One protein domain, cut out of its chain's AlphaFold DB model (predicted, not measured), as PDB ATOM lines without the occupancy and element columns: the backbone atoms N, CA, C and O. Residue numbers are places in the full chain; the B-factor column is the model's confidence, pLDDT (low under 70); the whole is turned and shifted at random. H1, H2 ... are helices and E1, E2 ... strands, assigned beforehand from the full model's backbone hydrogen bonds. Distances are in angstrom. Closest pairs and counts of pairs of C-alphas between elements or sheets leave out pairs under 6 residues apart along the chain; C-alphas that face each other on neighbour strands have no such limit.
ATOM      1  N   HIS A   6     147.065 187.805 143.529       88.88
ATOM      2  CA  HIS A   6     148.017 187.453 144.592       88.88
ATOM      3  C   HIS A   6     148.898 188.640 145.033       88.88
ATOM      4  O   HIS A   6     149.210 188.797 146.212       88.88
ATOM      5  N   VAL A   7     149.258 189.527 144.100       90.38
ATOM      6  CA  VAL A   7     150.017 190.749 144.405       90.38
ATOM      7  C   VAL A   7     149.226 191.683 145.327       90.38
ATOM      8  O   VAL A   7     149.786 192.229 146.278       90.38
ATOM      9  N   MET A   8     147.918 191.831 145.096       90.81
ATOM     10  CA  MET A   8     147.054 192.696 145.902       90.81
ATOM     11  C   MET A   8     146.950 192.218 147.353       90.81
ATOM     12  O   MET A   8     146.957 193.034 148.274       90.81
ATOM     13  N   ASP A   9     146.916 190.910 147.584       88.81
ATOM     14  CA  ASP A   9     146.876 190.366 148.944       88.81
ATOM     15  C   ASP A   9     148.172 190.657 149.714       88.81
ATOM     16  O   ASP A   9     148.145 190.971 150.908       88.81
ATOM     17  N   HIS A  10     149.317 190.637 149.030       90.31
ATOM     18  CA  HIS A  10     150.603 191.015 149.620       90.31
ATOM     19  C   HIS A  10     150.720 192.522 149.873       90.31
ATOM     20  O   HIS A  10     151.328 192.924 150.865       90.31
ATOM     21  N   LEU A  11     150.090 193.354 149.042       90.19
ATOM     22  CA  LEU A  11     149.937 194.785 149.314       90.19
ATOM     23  C   LEU A  11     149.070 195.020 150.563       90.19
ATOM     24  O   LEU A  11     149.452 195.788 151.444       90.19
ATOM     25  N   ARG A  12     147.928 194.327 150.686       88.88
ATOM     26  CA  ARG A  12     147.010 194.463 151.837       88.88
ATOM     27  C   ARG A  12     147.603 193.952 153.149       88.88
ATOM     28  O   ARG A  12     147.349 194.538 154.196       88.88
ATOM     29  N   SER A  13     148.373 192.867 153.098       88.75
ATOM     30  CA  SER A  13     149.027 192.275 154.273       88.75
ATOM     31  C   SER A  13     150.347 192.952 154.654       88.75
ATOM     32  O   SER A  13     150.936 192.595 155.673       88.75
ATOM     33  N   GLY A  14     150.815 193.929 153.868       86.81
ATOM     34  CA  GLY A  14     152.059 194.658 154.124       86.81
ATOM     35  C   GLY A  14     153.333 193.873 153.796       86.81
ATOM     36  O   GLY A  14     154.422 194.300 154.167       86.81
ATOM     37  N   VAL A  15     153.220 192.740 153.094       88.50
ATOM     38  CA  VAL A  15     154.376 191.992 152.568       88.50
ATOM     39  C   VAL A  15     155.082 192.806 151.484       88.50
ATOM     40  O   VAL A  15     156.311 192.851 151.439       88.50
ATOM     41  N   ILE A  16     154.307 193.481 150.631       88.88
ATOM     42  CA  ILE A  16     154.821 194.519 149.740       88.88
ATOM     43  C   ILE A  16     154.600 195.872 150.412       88.88
ATOM     44  O   ILE A  16     153.468 196.297 150.637       88.88
ATOM     45  N   ASN A  17     155.699 196.573 150.678       85.25
ATOM     46  CA  ASN A  17     155.676 197.964 151.106       85.25
ATOM     47  C   ASN A  17     155.150 198.847 149.972       85.25
ATOM     48  O   ASN A  17     155.842 199.023 148.970       85.25
ATOM     49  N   ASN A  18     153.959 199.423 150.144       86.38
ATOM     50  CA  ASN A  18     153.385 200.339 149.168       86.38
ATOM     51  C   ASN A  18     153.154 201.730 149.750       86.38
ATOM     52  O   ASN A  18     152.501 201.891 150.782       86.38
ATOM     53  N   TYR A  19     153.677 202.736 149.058       87.69
ATOM     54  CA  TYR A  19     153.718 204.119 149.510       87.69
ATOM     55  C   TYR A  19     153.329 205.069 148.372       87.69
ATOM     56  O   TYR A  19     153.380 204.678 147.209       87.69
ATOM     57  N   PRO A  20     152.982 206.334 148.675       89.44
ATOM     58  CA  PRO A  20     152.780 207.373 147.657       89.44
ATOM     59  C   PRO A  20     154.037 207.729 146.845       89.44
ATOM     60  O   PRO A  20     153.977 208.559 145.945       89.44
ATOM     61  N   GLN A  21     155.181 207.125 147.168       89.88
ATOM     62  CA  GLN A  21     156.426 207.232 146.418       89.88
ATOM     63  C   GLN A  21     156.744 205.873 145.782       89.88
ATOM     64  O   GLN A  21     156.507 204.853 146.434       89.88
ATOM     65  N   PRO A  22     157.287 205.835 144.552       90.81
ATOM     66  CA  PRO A  22     157.690 204.589 143.916       90.81
ATOM     67  C   PRO A  22     158.652 203.765 144.777       90.81
ATOM     68  O   PRO A  22     159.712 204.246 145.177       90.81
ATOM     69  N   VAL A  23     158.303 202.504 145.015       90.81
ATOM     70  CA  VAL A  23     159.127 201.519 145.720       90.81
ATOM     71  C   VAL A  23     159.573 200.455 144.730       90.81
ATOM     72  O   VAL A  23     158.751 199.840 144.054       90.81
ATOM     73  N   ALA A  24     160.881 200.223 144.652       90.94
ATOM     74  CA  ALA A  24     161.450 199.173 143.821       90.94
ATOM     75  C   ALA A  24     161.158 197.779 144.401       90.94
ATOM     76  O   ALA A  24     161.382 197.516 145.583       90.94
ATOM     77  N   LEU A  25     160.729 196.867 143.536       88.12
ATOM     78  CA  LEU A  25     160.572 195.437 143.773       88.12
ATOM     79  C   LEU A  25     161.584 194.673 142.912       88.12
ATOM     80  O   LEU A  25     162.007 195.144 141.855       88.12
ATOM     81  N   ASN A  26     161.979 193.479 143.360       81.62
ATOM     82  CA  ASN A  26     162.842 192.550 142.620       81.62
ATOM     83  C   ASN A  26     164.078 193.237 141.998       81.62
ATOM     84  O   ASN A  26     164.275 193.181 140.788       81.62
ATOM     85  N   LEU A  27     164.884 193.919 142.823       79.25
ATOM     86  CA  LEU A  27     166.092 194.648 142.394       79.25
ATOM     87  C   LEU A  27     165.832 195.761 141.354       79.25
ATOM     88  O   LEU A  27     166.700 196.066 140.542       79.25
ATOM     89  N   GLY A  28     164.648 196.382 141.378       79.50
ATOM     90  CA  GLY A  28     164.305 197.494 140.483       79.50
ATOM     91  C   GLY A  28     163.804 197.065 139.106       79.50
ATOM     92  O   GLY A  28     163.693 197.904 138.217       79.50
ATOM     93  N   LEU A  29     163.478 195.781 138.925       84.31
ATOM     94  CA  LEU A  29     162.829 195.288 137.707       84.31
ATOM     95  C   LEU A  29     161.367 195.735 137.610       84.31
ATOM     96  O   LEU A  29     160.854 195.922 136.511       84.31
ATOM     97  N   VAL A  30     160.708 195.915 138.753       91.25
ATOM     98  CA  VAL A  30     159.314 196.352 138.863       91.25
ATOM     99  C   VAL A  30     159.206 197.361 139.993       91.25
ATOM    100  O   VAL A  30     159.964 197.292 140.954       91.25
ATOM    101  N   TYR A  31     158.267 198.291 139.893       92.88
ATOM    102  CA  TYR A  31     157.993 199.281 140.926       92.88
ATOM    103  C   TYR A  31     156.545 199.199 141.379       92.88
ATOM    104  O   TYR A  31     155.671 198.800 140.609       92.88
ATOM    105  N   THR A  32     156.299 199.606 142.622       94.50
ATOM    106  CA  THR A  32     154.959 199.802 143.166       94.50
ATOM    107  C   THR A  32     154.768 201.212 143.709       94.50
ATOM    108  O   THR A  32     155.719 201.840 144.166       94.50
ATOM    109  N   VAL A  33     153.544 201.730 143.621       94.75
ATOM    110  CA  VAL A  33     153.142 203.017 144.196       94.75
ATOM    111  C   VAL A  33     151.659 202.977 144.501       94.75
ATOM    112  O   VAL A  33     150.865 202.351 143.792       94.75
ATOM    113  N   LYS A  34     151.281 203.666 145.565       95.62
ATOM    114  CA  LYS A  34     149.896 203.924 145.921       95.62
ATOM    115  C   LYS A  34     149.499 205.290 145.385       95.62
ATOM    116  O   LYS A  34     150.145 206.281 145.714       95.62
ATOM    117  N   LEU A  35     148.447 205.345 144.577       94.56
ATOM    118  CA  LEU A  35     147.960 206.610 144.037       94.56
ATOM    119  C   LEU A  35     147.276 207.460 145.114       94.56
ATOM    120  O   LEU A  35     146.946 206.994 146.210       94.56
ATOM    121  N   GLU A  36     147.068 208.734 144.787       92.38
ATOM    122  CA  GLU A  36     146.510 209.742 145.697       92.38
ATOM    123  C   GLU A  36     145.087 209.416 146.169       92.38
ATOM    124  O   GLU A  36     144.701 209.793 147.275       92.38
ATOM    125  N   ASP A  37     144.334 208.648 145.374       91.75
ATOM    126  CA  ASP A  37     143.003 208.141 145.725       91.75
ATOM    127  C   ASP A  37     143.019 207.152 146.911       91.75
ATOM    128  O   ASP A  37     141.971 206.816 147.468       91.75
ATOM    129  N   LYS A  38     144.214 206.685 147.304       88.50
ATOM    130  CA  LYS A  38     144.492 205.692 148.349       88.50
ATOM    131  C   LYS A  38     143.829 204.327 148.133       88.50
ATOM    132  O   LYS A  38     143.882 203.493 149.045       88.50
ATOM    133  N   LYS A  39     143.246 204.080 146.965       91.69
ATOM    134  CA  LYS A  39     142.559 202.831 146.600       91.69
ATOM    135  C   LYS A  39     143.271 202.107 145.471       91.69
ATOM    136  O   LYS A  39     143.231 200.880 145.429       91.69
ATOM    137  N   THR A  40     143.946 202.848 144.605       94.88
ATOM    138  CA  THR A  40     144.640 202.302 143.450       94.88
ATOM    139  C   THR A  40     146.110 202.084 143.768       94.88
ATOM    140  O   THR A  40     146.819 202.976 144.239       94.88
ATOM    141  N   ASN A  41     146.574 200.869 143.503       95.19
ATOM    142  CA  ASN A  41     147.968 200.477 143.632       95.19
ATOM    143  C   ASN A  41     148.480 200.145 142.234       95.19
ATOM    144  O   ASN A  41     147.871 199.333 141.539       95.19
ATOM    145  N   LEU A  42     149.578 200.763 141.813       95.69
ATOM    146  CA  LEU A  42     150.214 200.425 140.548       95.69
ATOM    147  C   LEU A  42     151.359 199.450 140.778       95.69
ATOM    148  O   LEU A  42     152.079 199.534 141.775       95.69
ATOM    149  N   ILE A  43     151.535 198.563 139.810       94.56
ATOM    150  CA  ILE A  43     152.721 197.740 139.613       94.56
ATOM    151  C   ILE A  43     153.170 197.983 138.184       94.56
ATOM    152  O   ILE A  43     152.387 197.716 137.280       94.56
ATOM    153  N   TRP A  44     154.378 198.492 137.949       94.38
ATOM    154  CA  TRP A  44     154.832 198.791 136.586       94.38
ATOM    155  C   TRP A  44     156.309 198.492 136.348       94.38
ATOM    156  O   TRP A  44     157.129 198.483 137.267       94.38
ATOM    157  N   LEU A  45     156.630 198.265 135.077       88.94
ATOM    158  CA  LEU A  45     157.983 198.154 134.551       88.94
ATOM    159  C   LEU A  45     158.557 199.556 134.292       88.94
ATOM    160  O   LEU A  45     157.857 200.408 133.733       88.94
ATOM    161  N   PRO A  46     159.828 199.813 134.645       81.25
ATOM    162  CA  PRO A  46     160.432 201.145 134.562       81.25
ATOM    163  C   PRO A  46     160.578 201.682 133.131       81.25
ATOM    164  O   PRO A  46     160.518 202.891 132.921       81.25
ATOM    165  N   PHE A  47     160.746 200.808 132.139       73.62
ATOM    166  CA  PHE A  47     160.927 201.188 130.738       73.62
ATOM    167  C   PHE A  47     159.576 201.489 130.068       73.62
ATOM    168  O   PHE A  47     159.123 200.722 129.239       73.62
ATOM    169  N   GLU A  48     158.958 202.630 130.408       72.75
ATOM    170  CA  GLU A  48     157.734 203.205 129.788       72.75
ATOM    171  C   GLU A  48     156.408 202.998 130.543       72.75
ATOM    172  O   GLU A  48     155.337 202.952 129.930       72.75
ATOM    173  N   TYR A  49     156.448 202.939 131.880       87.25
ATOM    174  CA  TYR A  49     155.251 203.064 132.730       87.25
ATOM    175  C   TYR A  49     154.113 202.126 132.303       87.25
ATOM    176  O   TYR A  49     152.974 202.553 132.099       87.25
ATOM    177  N   THR A  50     154.456 200.852 132.103       93.12
ATOM    178  CA  THR A  50     153.509 199.809 131.699       93.12
ATOM    179  C   THR A  50     153.397 198.745 132.775       93.12
ATOM    180  O   THR A  50     154.400 198.361 133.372       93.12
ATOM    181  N   GLY A  51     152.183 198.291 133.054       95.00
ATOM    182  CA  GLY A  51     151.895 197.541 134.254       95.00
ATOM    183  C   GLY A  51     150.420 197.271 134.503       95.00
ATOM    184  O   GLY A  51     149.600 197.206 133.591       95.00
ATOM    185  N   LEU A  52     150.101 197.120 135.782       95.81
ATOM    186  CA  LEU A  52     148.779 196.796 136.288       95.81
ATOM    187  C   LEU A  52     148.356 197.820 137.332       95.81
ATOM    188  O   LEU A  52     149.117 198.142 138.247       95.81
ATOM    189  N   ALA A  53     147.122 198.287 137.203       96.19
ATOM    190  CA  ALA A  53     146.442 199.075 138.212       96.19
ATOM    191  C   ALA A  53     145.472 198.179 138.982       96.19
ATOM    192  O   ALA A  53     144.525 197.639 138.412       96.19
ATOM    193  N   TYR A  54     145.723 198.030 140.279       94.75
ATOM    194  CA  TYR A  54     144.910 197.276 141.224       94.75
ATOM    195  C   TYR A  54     144.019 198.237 142.007       94.75
ATOM    196  O   TYR A  54     144.494 198.925 142.917       94.75
ATOM    197  N   VAL A  55     142.736 198.286 141.657       93.69
ATOM    198  CA  VAL A  55     141.747 199.181 142.267       93.69
ATOM    199  C   VAL A  55     141.012 198.440 143.381       93.69
ATOM    200  O   VAL A  55     140.250 197.503 143.126       93.69
ATOM    201  N   ASP A  56     141.260 198.840 144.629       90.12
ATOM    202  CA  ASP A  56     140.651 198.226 145.808       90.12
ATOM    203  C   ASP A  56     139.173 198.632 145.967       90.12
ATOM    204  O   ASP A  56     138.844 199.799 146.196       90.12
ATOM    205  N   MET A  57     138.284 197.639 145.906       88.69
ATOM    206  CA  MET A  57     136.834 197.770 146.093       88.69
ATOM    207  C   MET A  57     136.378 197.225 147.463       88.69
ATOM    208  O   MET A  57     135.242 196.780 147.641       88.69
ATOM    209  N   GLY A  58     137.277 197.194 148.448       84.50
ATOM    210  CA  GLY A  58     137.062 196.644 149.783       84.50
ATOM    211  C   GLY A  58     137.264 195.131 149.812       84.50
ATOM    212  O   GLY A  58     138.332 194.642 150.162       84.50
ATOM    213  N   ARG A  59     136.230 194.360 149.453       81.50
ATOM    214  CA  ARG A  59     136.306 192.880 149.445       81.50
ATOM    215  C   ARG A  59     136.838 192.300 148.140       81.50
ATOM    216  O   ARG A  59     137.112 191.110 148.059       81.50
ATOM    217  N   GLN A  60     136.939 193.132 147.115       85.62
ATOM    218  CA  GLN A  60     137.294 192.739 145.762       85.62
ATOM    219  C   GLN A  60     138.347 193.695 145.211       85.62
ATOM    220  O   GLN A  60     138.581 194.758 145.785       85.62
ATOM    221  N   VAL A  61     138.997 193.297 144.125       90.06
ATOM    222  CA  VAL A  61     139.950 194.131 143.399       90.06
ATOM    223  C   VAL A  61     139.632 194.045 141.914       90.06
ATOM    224  O   VAL A  61     139.363 192.957 141.404       90.06
ATOM    225  N   ASN A  62     139.637 195.192 141.243       92.56
ATOM    226  CA  ASN A  62     139.627 195.243 139.788       92.56
ATOM    227  C   ASN A  62     141.054 195.462 139.299       92.56
ATOM    228  O   ASN A  62     141.817 196.208 139.917       92.56
ATOM    229  N   VAL A  63     141.411 194.801 138.202       94.19
ATOM    230  CA  VAL A  63     142.736 194.927 137.596       94.19
ATOM    231  C   VAL A  63     142.596 195.468 136.182       94.19
ATOM    232  O   VAL A  63     141.978 194.836 135.321       94.19
ATOM    233  N   HIS A  64     143.216 196.621 135.958       95.06
ATOM    234  CA  HIS A  64     143.239 197.327 134.681       95.06
ATOM    235  C   HIS A  64     144.671 197.412 134.142       95.06
ATOM    236  O   HIS A  64     145.625 197.393 134.929       95.06
ATOM    237  N   PRO A  65     144.859 197.532 132.818       94.62
ATOM    238  CA  PRO A  65     146.164 197.844 132.271       94.62
ATOM    239  C   PRO A  65     146.553 199.278 132.625       94.62
ATOM    240  O   PRO A  65     145.775 200.219 132.455       94.62
ATOM    241  N   TYR A  66     147.793 199.431 133.070       95.31
ATOM    242  CA  TYR A  66     148.485 200.709 133.134       95.31
ATOM    243  C   TYR A  66     149.470 200.739 131.971       95.31
ATOM    244  O   TYR A  66     150.285 199.833 131.846       95.31
ATOM    245  N   TYR A  67     149.384 201.718 131.084       93.88
ATOM    246  CA  TYR A  67     150.235 201.765 129.900       93.88
ATOM    247  C   TYR A  67     150.568 203.208 129.549       93.88
ATOM    248  O   TYR A  67     149.685 204.062 129.473       93.88
ATOM    249  N   ARG A  68     151.865 203.478 129.365       91.75
ATOM    250  CA  ARG A  68     152.415 204.813 129.079       91.75
ATOM    251  C   ARG A  68     151.909 205.897 130.036       91.75
ATOM    252  O   ARG A  68     151.662 207.027 129.624       91.75
ATOM    253  N   GLY A  69     151.770 205.560 131.318       90.81
ATOM    254  CA  GLY A  69     151.368 206.525 132.341       90.81
ATOM    255  C   GLY A  69     149.862 206.641 132.577       90.81
ATOM    256  O   GLY A  69     149.449 207.472 133.382       90.81
ATOM    257  N   VAL A  70     149.036 205.831 131.907       92.62
ATOM    258  CA  VAL A  70     147.572 205.944 131.960       92.62
ATOM    259  C   VAL A  70     146.922 204.611 132.296       92.62
ATOM    260  O   VAL A  70     147.340 203.564 131.806       92.62
ATOM    261  N   ILE A  71     145.885 204.657 133.131       94.38
ATOM    262  CA  ILE A  71     145.026 203.509 133.428       94.38
ATOM    263  C   ILE A  71     143.911 203.463 132.381       94.38
ATOM    264  O   ILE A  71     143.179 204.437 132.200       94.38
ATOM    265  N   PHE A  72     143.780 202.333 131.691       92.88
ATOM    266  CA  PHE A  72     142.710 202.097 130.721       92.88
ATOM    267  C   PHE A  72     141.538 201.413 131.424       92.88
ATOM    268  O   PHE A  72     141.449 200.188 131.440       92.88
ATOM    269  N   GLU A  73     140.655 202.194 132.042       89.88
ATOM    270  CA  GLU A  73     139.510 201.674 132.806       89.88
ATOM    271  C   GLU A  73     138.502 200.909 131.929       89.88
ATOM    272  O   GLU A  73     137.811 200.014 132.414       89.88
ATOM    273  N   GLU A  74     138.459 201.206 130.627       89.56
ATOM    274  CA  GLU A  74     137.634 200.516 129.630       89.56
ATOM    275  C   GLU A  74     138.130 199.101 129.323       89.56
ATOM    276  O   GLU A  74     137.375 198.280 128.802       89.56
ATOM    277  N   ILE A  75     139.393 198.805 129.644       87.75
ATOM    278  CA  ILE A  75     139.964 197.470 129.509       87.75
ATOM    279  C   ILE A  75     140.060 196.846 130.885       87.75
ATOM    280  O   ILE A  75     140.729 197.334 131.794       87.75
ATOM    281  N   GLU A  76     139.434 195.688 131.011       85.38
ATOM    282  CA  GLU A  76     139.415 194.946 132.254       85.38
ATOM    283  C   GLU A  76     140.144 193.617 132.088       85.38
ATOM    284  O   GLU A  76     139.825 192.819 131.202       85.38
ATOM    285  N   LEU A  77     141.149 193.403 132.937       87.00
ATOM    286  CA  LEU A  77     141.943 192.175 132.974       87.00
ATOM    287  C   LEU A  77     141.452 191.219 134.067       87.00
ATOM    288  O   LEU A  77     141.581 190.005 133.932       87.00
ATOM    289  N   SER A  78     140.876 191.757 135.143       85.00
ATOM    290  CA  SER A  78     140.183 190.995 136.183       85.00
ATOM    291  C   SER A  78     139.103 191.866 136.815       85.00
ATOM    292  O   SER A  78     139.411 192.958 137.292       85.00
ATOM    293  N   ARG A  79     137.859 191.371 136.850       82.19
ATOM    294  CA  ARG A  79     136.737 192.027 137.531       82.19
ATOM    295  C   ARG A  79     136.479 191.385 138.866       82.19
ATOM    296  O   ARG A  79     136.107 190.223 138.886       82.19
ATOM    297  N   GLY A  80     136.524 192.140 139.956       69.25
ATOM    298  CA  GLY A  80     136.312 191.690 141.331       69.25
ATOM    299  C   GLY A  80     135.204 190.651 141.577       69.25
ATOM    300  O   GLY A  80     135.398 189.755 142.401       69.25
ATOM    301  N   THR A  81     134.085 190.740 140.854       70.44
ATOM    302  CA  THR A  81     132.909 189.858 140.955       70.44
ATOM    303  C   THR A  81     132.912 188.649 140.013       70.44
ATOM    304  O   THR A  81     132.056 187.780 140.162       70.44
ATOM    305  N   ASP A  82     133.820 188.582 139.040       74.50
ATOM    306  CA  ASP A  82     133.823 187.553 137.998       74.50
ATOM    307  C   ASP A  82     134.380 186.216 138.526       74.50
ATOM    308  O   ASP A  82     135.418 186.154 139.187       74.50
ATOM    309  N   LEU A  83     133.667 185.124 138.242       61.66
ATOM    310  CA  LEU A  83     134.074 183.758 138.586       61.66
ATOM    311  C   LEU A  83     135.132 183.213 137.608       61.66
ATOM    312  O   LEU A  83     135.876 182.291 137.951       61.66
ATOM    313  N   HIS A  84     135.231 183.803 136.415       66.75
ATOM    314  CA  HIS A  84     136.114 183.396 135.321       66.75
ATOM    315  C   HIS A  84     137.347 184.289 135.153       66.75
ATOM    316  O   HIS A  84     138.046 184.169 134.145       66.75
ATOM    317  N   LYS A  85     137.659 185.140 136.144       78.31
ATOM    318  CA  LYS A  85     138.921 185.898 136.186       78.31
ATOM    319  C   LYS A  85     140.101 184.989 135.835       78.31
ATOM    320  O   LYS A  85     140.093 183.835 136.266       78.31
ATOM    321  N   PRO A  86     141.151 185.478 135.159       80.81
ATOM    322  CA  PRO A  86     142.276 184.640 134.749       80.81
ATOM    323  C   PRO A  86     142.955 183.984 135.957       80.81
ATOM    324  O   PRO A  86     143.706 184.616 136.693       80.81
ATOM    325  N   GLN A  87     142.655 182.705 136.193       84.81
ATOM    326  CA  GLN A  87     143.139 181.973 137.368       84.81
ATOM    327  C   GLN A  87     144.547 181.403 137.157       84.81
ATOM    328  O   GLN A  87     145.196 181.007 138.121       84.81
ATOM    329  N   THR A  88     145.012 181.376 135.907       89.25
ATOM    330  CA  THR A  88     146.300 180.823 135.480       89.25
ATOM    331  C   THR A  88     147.062 181.825 134.616       89.25
ATOM    332  O   THR A  88     146.471 182.744 134.045       89.25
ATOM    333  N   GLU A  89     148.373 181.617 134.488       90.94
ATOM    334  CA  GLU A  89     149.232 182.354 133.550       90.94
ATOM    335  C   GLU A  89     148.687 182.277 132.119       90.94
ATOM    336  O   GLU A  89     148.504 183.303 131.476       90.94
ATOM    337  N   GLU A  90     148.349 181.077 131.641       91.50
ATOM    338  CA  GLU A  90     147.825 180.869 130.286       91.50
ATOM    339  C   GLU A  90     146.527 181.654 130.037       91.50
ATOM    340  O   GLU A  90     146.374 182.307 129.002       91.50
ATOM    341  N   ALA A  91     145.607 181.652 131.009       91.38
ATOM    342  CA  ALA A  91     144.371 182.420 130.916       91.38
ATOM    343  C   ALA A  91     144.648 183.930 130.871       91.38
ATOM    344  O   ALA A  91     143.990 184.656 130.125       91.38
ATOM    345  N   PHE A  92     145.636 184.400 131.635       93.00
ATOM    346  CA  PHE A  92     146.038 185.802 131.639       93.00
ATOM    347  C   PHE A  92     146.701 186.220 130.321       93.00
ATOM    348  O   PHE A  92     146.314 187.236 129.745       93.00
ATOM    349  N   VAL A  93     147.619 185.406 129.788       93.38
ATOM    350  CA  VAL A  93     148.235 185.621 128.469       93.38
ATOM    351  C   VAL A  93     147.152 185.722 127.399       93.38
ATOM    352  O   VAL A  93     147.117 186.693 126.646       93.38
ATOM    353  N   LYS A  94     146.215 184.767 127.371       92.31
ATOM    354  CA  LYS A  94     145.090 184.788 126.430       92.31
ATOM    355  C   LYS A  94     144.266 186.071 126.559       92.31
ATOM    356  O   LYS A  94     143.921 186.665 125.539       92.31
ATOM    357  N   ALA A  95     143.991 186.515 127.787       91.69
ATOM    358  CA  ALA A  95     143.277 187.762 128.027       91.69
ATOM    359  C   ALA A  95     144.040 188.961 127.442       91.69
ATOM    360  O   ALA A  95     143.448 189.742 126.703       91.69
ATOM    361  N   ILE A  96     145.350 189.075 127.686       93.00
ATOM    362  CA  ILE A  96     146.187 190.155 127.138       93.00
ATOM    363  C   ILE A  96     146.141 190.164 125.607       93.00
ATOM    364  O   ILE A  96     145.972 191.228 125.012       93.00
ATOM    365  N   PHE A  97     146.241 188.998 124.961       92.19
ATOM    366  CA  PHE A  97     146.136 188.904 123.502       92.19
ATOM    367  C   PHE A  97     144.799 189.451 122.996       92.19
ATOM    368  O   PHE A  97     144.790 190.297 122.104       92.19
ATOM    369  N   THR A  98     143.675 189.036 123.585       90.81
ATOM    370  CA  THR A  98     142.350 189.552 123.203       90.81
ATOM    371  C   THR A  98     142.232 191.055 123.467       90.81
ATOM    372  O   THR A  98     141.797 191.805 122.594       90.81
ATOM    373  N   LYS A  99     142.684 191.517 124.637       91.00
ATOM    374  CA  LYS A  99     142.617 192.926 125.039       91.00
ATOM    375  C   LYS A  99     143.551 193.837 124.249       91.00
ATOM    376  O   LYS A  99     143.275 195.027 124.159       91.00
ATOM    377  N   SER A 100     144.610 193.309 123.635       90.81
ATOM    378  CA  SER A 100     145.514 194.104 122.795       90.81
ATOM    379  C   SER A 100     144.788 194.751 121.611       90.81
ATOM    380  O   SER A 100     145.072 195.897 121.267       90.81
ATOM    381  N   PHE A 101     143.797 194.067 121.031       88.81
ATOM    382  CA  PHE A 101     142.999 194.626 119.944       88.81
ATOM    383  C   PHE A 101     142.061 195.735 120.436       88.81
ATOM    384  O   PHE A 101     142.020 196.808 119.838       88.81
ATOM    385  N   GLU A 102     141.369 195.513 121.558       91.25
ATOM    386  CA  GLU A 102     140.529 196.535 122.203       91.25
ATOM    387  C   GLU A 102     141.359 197.784 122.549       91.25
ATOM    388  O   GLU A 102     140.965 198.913 122.263       91.25
ATOM    389  N   MET A 103     142.566 197.578 123.078       91.94
ATOM    390  CA  MET A 103     143.533 198.635 123.367       91.94
ATOM    391  C   MET A 103     143.931 199.410 122.119       91.94
ATOM    392  O   MET A 103     143.940 200.640 122.136       91.94
ATOM    393  N   HIS A 104     144.203 198.714 121.020       91.25
ATOM    394  CA  HIS A 104     144.526 199.371 119.765       91.25
ATOM    395  C   HIS A 104     143.392 200.277 119.288       91.25
ATOM    396  O   HIS A 104     143.658 201.399 118.871       91.25
ATOM    397  N   GLN A 105     142.140 199.825 119.400       90.69
ATOM    398  CA  GLN A 105     140.972 200.635 119.056       90.69
ATOM    399  C   GLN A 105     140.851 201.867 119.958       90.69
ATOM    400  O   GLN A 105     140.627 202.964 119.448       90.69
ATOM    401  N   LEU A 106     141.047 201.714 121.272       91.06
ATOM    402  CA  LEU A 106     141.020 202.835 122.216       91.06
ATOM    403  C   LEU A 106     142.101 203.872 121.908       91.06
ATOM    404  O   LEU A 106     141.818 205.065 121.934       91.06
ATOM    405  N   LEU A 107     143.311 203.441 121.549       89.88
ATOM    406  CA  LEU A 107     144.393 204.346 121.156       89.88
ATOM    407  C   LEU A 107     144.100 205.157 119.889       89.88
ATOM    408  O   LEU A 107     144.725 206.194 119.694       89.88
ATOM    409  N   GLN A 108     143.192 204.704 119.021       88.25
ATOM    410  CA  GLN A 108     142.764 205.482 117.852       88.25
ATOM    411  C   GLN A 108     141.687 206.524 118.194       88.25
ATOM    412  O   GLN A 108     141.385 207.383 117.369       88.25
ATOM    413  N   GLN A 109     141.090 206.466 119.387       84.81
ATOM    414  CA  GLN A 109     140.105 207.450 119.831       84.81
ATOM    415  C   GLN A 109     140.801 208.721 120.325       84.81
ATOM    416  O   GLN A 109     141.858 208.651 120.952       84.81
ATOM    417  N   GLU A 110     140.168 209.885 120.134       78.19
ATOM    418  CA  GLU A 110     140.705 211.188 120.569       78.19
ATOM    419  C   GLU A 110     141.141 211.191 122.043       78.19
ATOM    420  O   GLU A 110     142.158 211.792 122.388       78.19
ATOM    421  N   LYS A 111     140.425 210.448 122.900       85.94
ATOM    422  CA  LYS A 111     140.726 210.315 124.330       85.94
ATOM    423  C   LYS A 111     142.136 209.785 124.607       85.94
ATOM    424  O   LYS A 111     142.737 210.231 125.576       85.94
ATOM    425  N   TYR A 112     142.660 208.856 123.803       88.75
ATOM    426  CA  TYR A 112     143.952 208.193 124.045       88.75
ATOM    427  C   TYR A 112     144.962 208.350 122.901       88.75
ATOM    428  O   TYR A 112     146.099 207.897 123.032       88.75
ATOM    429  N   ALA A 113     144.598 209.036 121.816       86.44
ATOM    430  CA  ALA A 113     145.461 209.258 120.654       86.44
ATOM    431  C   ALA A 113     146.815 209.904 121.007       86.44
ATOM    432  O   ALA A 113     147.840 209.579 120.406       86.44
ATOM    433  N   TYR A 114     146.847 210.763 122.033       89.75
ATOM    434  CA  TYR A 114     148.074 211.415 122.508       89.75
ATOM    435  C   TYR A 114     149.128 210.433 123.040       89.75
ATOM    436  O   TYR A 114     150.308 210.774 123.091       89.75
ATOM    437  N   LEU A 115     148.726 209.216 123.420       90.06
ATOM    438  CA  LEU A 115     149.644 208.203 123.920       90.06
ATOM    439  C   LEU A 115     150.499 207.597 122.815       90.06
ATOM    440  O   LEU A 115     151.502 206.991 123.155       90.06
ATOM    441  N   GLN A 116     150.141 207.733 121.530       86.62
ATOM    442  CA  GLN A 116     150.921 207.222 120.387       86.62
ATOM    443  C   GLN A 116     151.389 205.758 120.558       86.62
ATOM    444  O   GLN A 116     152.502 205.395 120.172       86.62
ATOM    445  N   GLY A 117     150.588 204.926 121.229       87.19
ATOM    446  CA  GLY A 117     150.897 203.518 121.475       87.19
ATOM    447  C   GLY A 117     150.510 202.614 120.306       87.19
ATOM    448  O   GLY A 117     149.964 203.061 119.298       87.19
ATOM    449  N   SER A 118     150.727 201.309 120.461       90.25
ATOM    450  CA  SER A 118     150.217 200.316 119.511       90.25
ATOM    451  C   SER A 118     149.911 198.979 120.190       90.25
ATOM    452  O   SER A 118     150.435 198.693 121.265       90.25
ATOM    453  N   ALA A 119     149.082 198.149 119.545       91.31
ATOM    454  CA  ALA A 119     148.758 196.802 120.028       91.31
ATOM    455  C   ALA A 119     150.010 195.928 120.237       91.31
ATOM    456  O   ALA A 119     150.130 195.335 121.308       91.31
ATOM    457  N   PRO A 120     150.946 195.846 119.264       92.62
ATOM    458  CA  PRO A 120     152.163 195.054 119.426       92.62
ATOM    459  C   PRO A 120     153.011 195.524 120.606       92.62
ATOM    460  O   PRO A 120     153.455 194.706 121.403       92.62
ATOM    461  N   ASP A 121     153.178 196.839 120.753       91.69
ATOM    462  CA  ASP A 121     153.956 197.419 121.847       91.69
ATOM    463  C   ASP A 121     153.335 197.111 123.220       91.69
ATOM    464  O   ASP A 121     154.015 196.624 124.126       91.69
ATOM    465  N   PHE A 122     152.021 197.311 123.353       92.31
ATOM    466  CA  PHE A 122     151.270 196.937 124.548       92.31
ATOM    467  C   PHE A 122     151.410 195.451 124.874       92.31
ATOM    468  O   PHE A 122     151.748 195.096 126.002       92.31
ATOM    469  N   LEU A 123     151.177 194.584 123.886       93.38
ATOM    470  CA  LEU A 123     151.246 193.138 124.047       93.38
ATOM    471  C   LEU A 123     152.629 192.714 124.546       93.38
ATOM    472  O   LEU A 123     152.723 192.038 125.567       93.38
ATOM    473  N   THR A 124     153.699 193.151 123.879       92.50
ATOM    474  CA  THR A 124     155.075 192.825 124.271       92.50
ATOM    475  C   THR A 124     155.360 193.239 125.715       92.50
ATOM    476  O   THR A 124     155.881 192.442 126.493       92.50
ATOM    477  N   LYS A 125     154.964 194.449 126.122       92.56
ATOM    478  CA  LYS A 125     155.189 194.947 127.489       92.56
ATOM    479  C   LYS A 125     154.367 194.203 128.541       92.56
ATOM    480  O   LYS A 125     154.872 193.893 129.618       92.56
ATOM    481  N   MET A 126     153.123 193.859 128.227       93.44
ATOM    482  CA  MET A 126     152.275 193.068 129.119       93.44
ATOM    483  C   MET A 126     152.745 191.610 129.246       93.44
ATOM    484  O   MET A 126     152.536 190.986 130.290       93.44
ATOM    485  N   LEU A 127     153.439 191.067 128.242       93.69
ATOM    486  CA  LEU A 127     154.111 189.770 128.362       93.69
ATOM    487  C   LEU A 127     155.282 189.825 129.354       93.69
ATOM    488  O   LEU A 127     155.390 188.929 130.186       93.69
ATOM    489  N   TYR A 128     156.067 190.908 129.387       91.88
ATOM    490  CA  TYR A 128     157.078 191.099 130.440       91.88
ATOM    491  C   TYR A 128     156.458 191.187 131.845       91.88
ATOM    492  O   TYR A 128     156.999 190.630 132.802       91.88
ATOM    493  N   ILE A 129     155.294 191.837 131.983       93.00
ATOM    494  CA  ILE A 129     154.524 191.822 133.239       93.00
ATOM    495  C   ILE A 129     154.098 190.400 133.604       93.00
ATOM    496  O   ILE A 129     154.166 190.012 134.769       93.00
ATOM    497  N   THR A 130     153.686 189.608 132.617       92.75
ATOM    498  CA  THR A 130     153.291 188.215 132.834       92.75
ATOM    499  C   THR A 130     154.467 187.362 133.300       92.75
ATOM    500  O   THR A 130     154.318 186.604 134.255       92.75
ATOM    501  N   ASP A 131     155.647 187.530 132.702       91.25
ATOM    502  CA  ASP A 131     156.871 186.855 133.140       91.25
ATOM    503  C   ASP A 131     157.229 187.215 134.587       91.25
ATOM    504  O   ASP A 131     157.589 186.340 135.382       91.25
ATOM    505  N   TRP A 132     157.076 188.489 134.959       91.25
ATOM    506  CA  TRP A 132     157.268 188.917 136.341       91.25
ATOM    507  C   TRP A 132     156.239 188.288 137.286       91.25
ATOM    508  O   TRP A 132     156.629 187.761 138.326       91.25
ATOM    509  N   LEU A 133     154.949 188.278 136.927       92.12
ATOM    510  CA  LEU A 133     153.901 187.627 137.719       92.12
ATOM    511  C   LEU A 133     154.173 186.131 137.874       92.12
ATOM    512  O   LEU A 133     154.020 185.603 138.973       92.12
ATOM    513  N   ARG A 134     154.620 185.443 136.817       91.25
ATOM    514  CA  ARG A 134     155.013 184.031 136.892       91.25
ATOM    515  C   ARG A 134     156.127 183.847 137.911       91.25
ATOM    516  O   ARG A 134     155.998 183.019 138.810       91.25
ATOM    517  N   TYR A 135     157.197 184.631 137.800       89.38
ATOM    518  CA  TYR A 135     158.313 184.572 138.740       89.38
ATOM    519  C   TYR A 135     157.846 184.835 140.175       89.38
ATOM    520  O   TYR A 135     158.090 184.016 141.059       89.38
ATOM    521  N   TYR A 136     157.102 185.916 140.391       89.00
ATOM    522  CA  TYR A 136     156.577 186.314 141.692       89.00
ATOM    523  C   TYR A 136     155.681 185.236 142.319       89.00
ATOM    524  O   TYR A 136     155.900 184.837 143.459       89.00
ATOM    525  N   ASN A 137     154.730 184.696 141.553       88.62
ATOM    526  CA  ASN A 137     153.825 183.636 141.997       88.62
ATOM    527  C   ASN A 137     154.541 182.292 142.221       88.62
ATOM    528  O   ASN A 137     154.063 181.467 142.997       88.62
ATOM    529  N   SER A 138     155.679 182.063 141.557       85.19
ATOM    530  CA  SER A 138     156.505 180.861 141.737       85.19
ATOM    531  C   SER A 138     157.400 180.917 142.976       85.19
ATOM    532  O   SER A 138     157.810 179.869 143.489       85.19
ATOM    533  N   MET A 139     157.713 182.121 143.468       76.12
ATOM    534  CA  MET A 139     158.572 182.294 144.631       76.12
ATOM    535  C   MET A 139     157.846 181.805 145.879       76.12
ATOM    536  O   MET A 139     157.037 182.506 146.483       76.12
TER     537      MET A 139
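AT A GLANCE: This is residues 6 to 139 of the 149 residues of an uncharacterized protein of Paenibacillus sp. 597 (UniProt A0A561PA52). A strongly twisted sheet of five antiparallel strands has two helices over one face: the long H3, which crosses the strands, and the short H1. H2 folds back beside H3 as a helical hairpin, and is itself not on the sheet. The printed part has 134 residues, with three named helices and five named strands in the order H1 E1 E2 E3 E4 E5 H2 H3; the sheet's order is E1 E2 E3 E4 E5, and the class is mixed, helices and strands. The whole is compact and rounded, with a radius of gyration of the C-alphas of 14.1 A and spans of 39 by 32 by 27 A.

IN THESE COORDINATES: The sheet holds E1, residues 23 to 25, E2, residues 30 to 34, E3, residues 40 to 45, E4, residues 50 to 56, 19.2 A long, and E5, residues 61 to 67, 18.6 A long. H3, residues 119 to 138, measures 28.0 A and ends at C-alpha 138 (156.505, 180.861, 141.737). H2, residues 89 to 107, measures 25.7 A, with a kink of 34 degrees near residue 101. H1, residues 6 to 12, begins at C-alpha 6 (148.017, 187.453, 144.592).

HOW THE PARTS SIT: The strands form a meander, each the antiparallel neighbour of the one before, and each consecutive pair is a hairpin. Within hydrogen-bond range are N 23 and O 32 at 2.8 A between E1 and E2, N 42 and O 33 at 2.8 A between E2 and E3, N 45 and O 50 at 2.8 A between E3 and E4, and N 51 and O 66 at 2.7 A between E4 and E5. H3 is on the sheet at a height of 9.1 A, across the strands, at 72 degrees to E3 on the local plane; its closest C-alphas to E4 are those of Ile 129 and Gly 51, 6.4 A apart. H1 is on the same face, also at a height of 9.1 A, slantwise to the strands at 54 degrees to E4 on the local plane. These two helices on one face make two layers with the sheet. H2 and H3 touch at a shallow tilt of 28 degrees, opposite ways; their closest C-alphas, those of His 104 and Ala 119, are 5.0 A apart. H1 and H2 are apart. Every O i to N i+4 pair is within hydrogen-bond range in H1 and H3, and 13 of 15 are in H2.

THE WHOLE: The C-alphas farthest apart, those of Glu 110 and Met 139, are 41.6 A apart. The printed part has no cut. The links E5 to H2, 21 residues, and H2 to H3, 11 residues, are long; in the first, residues 70 to 71 pair antiparallel with residues 66 to 67 of E5. The mean pLDDT of the printed part is 88.9; residue 80 and residues 83 to 84 are under 70.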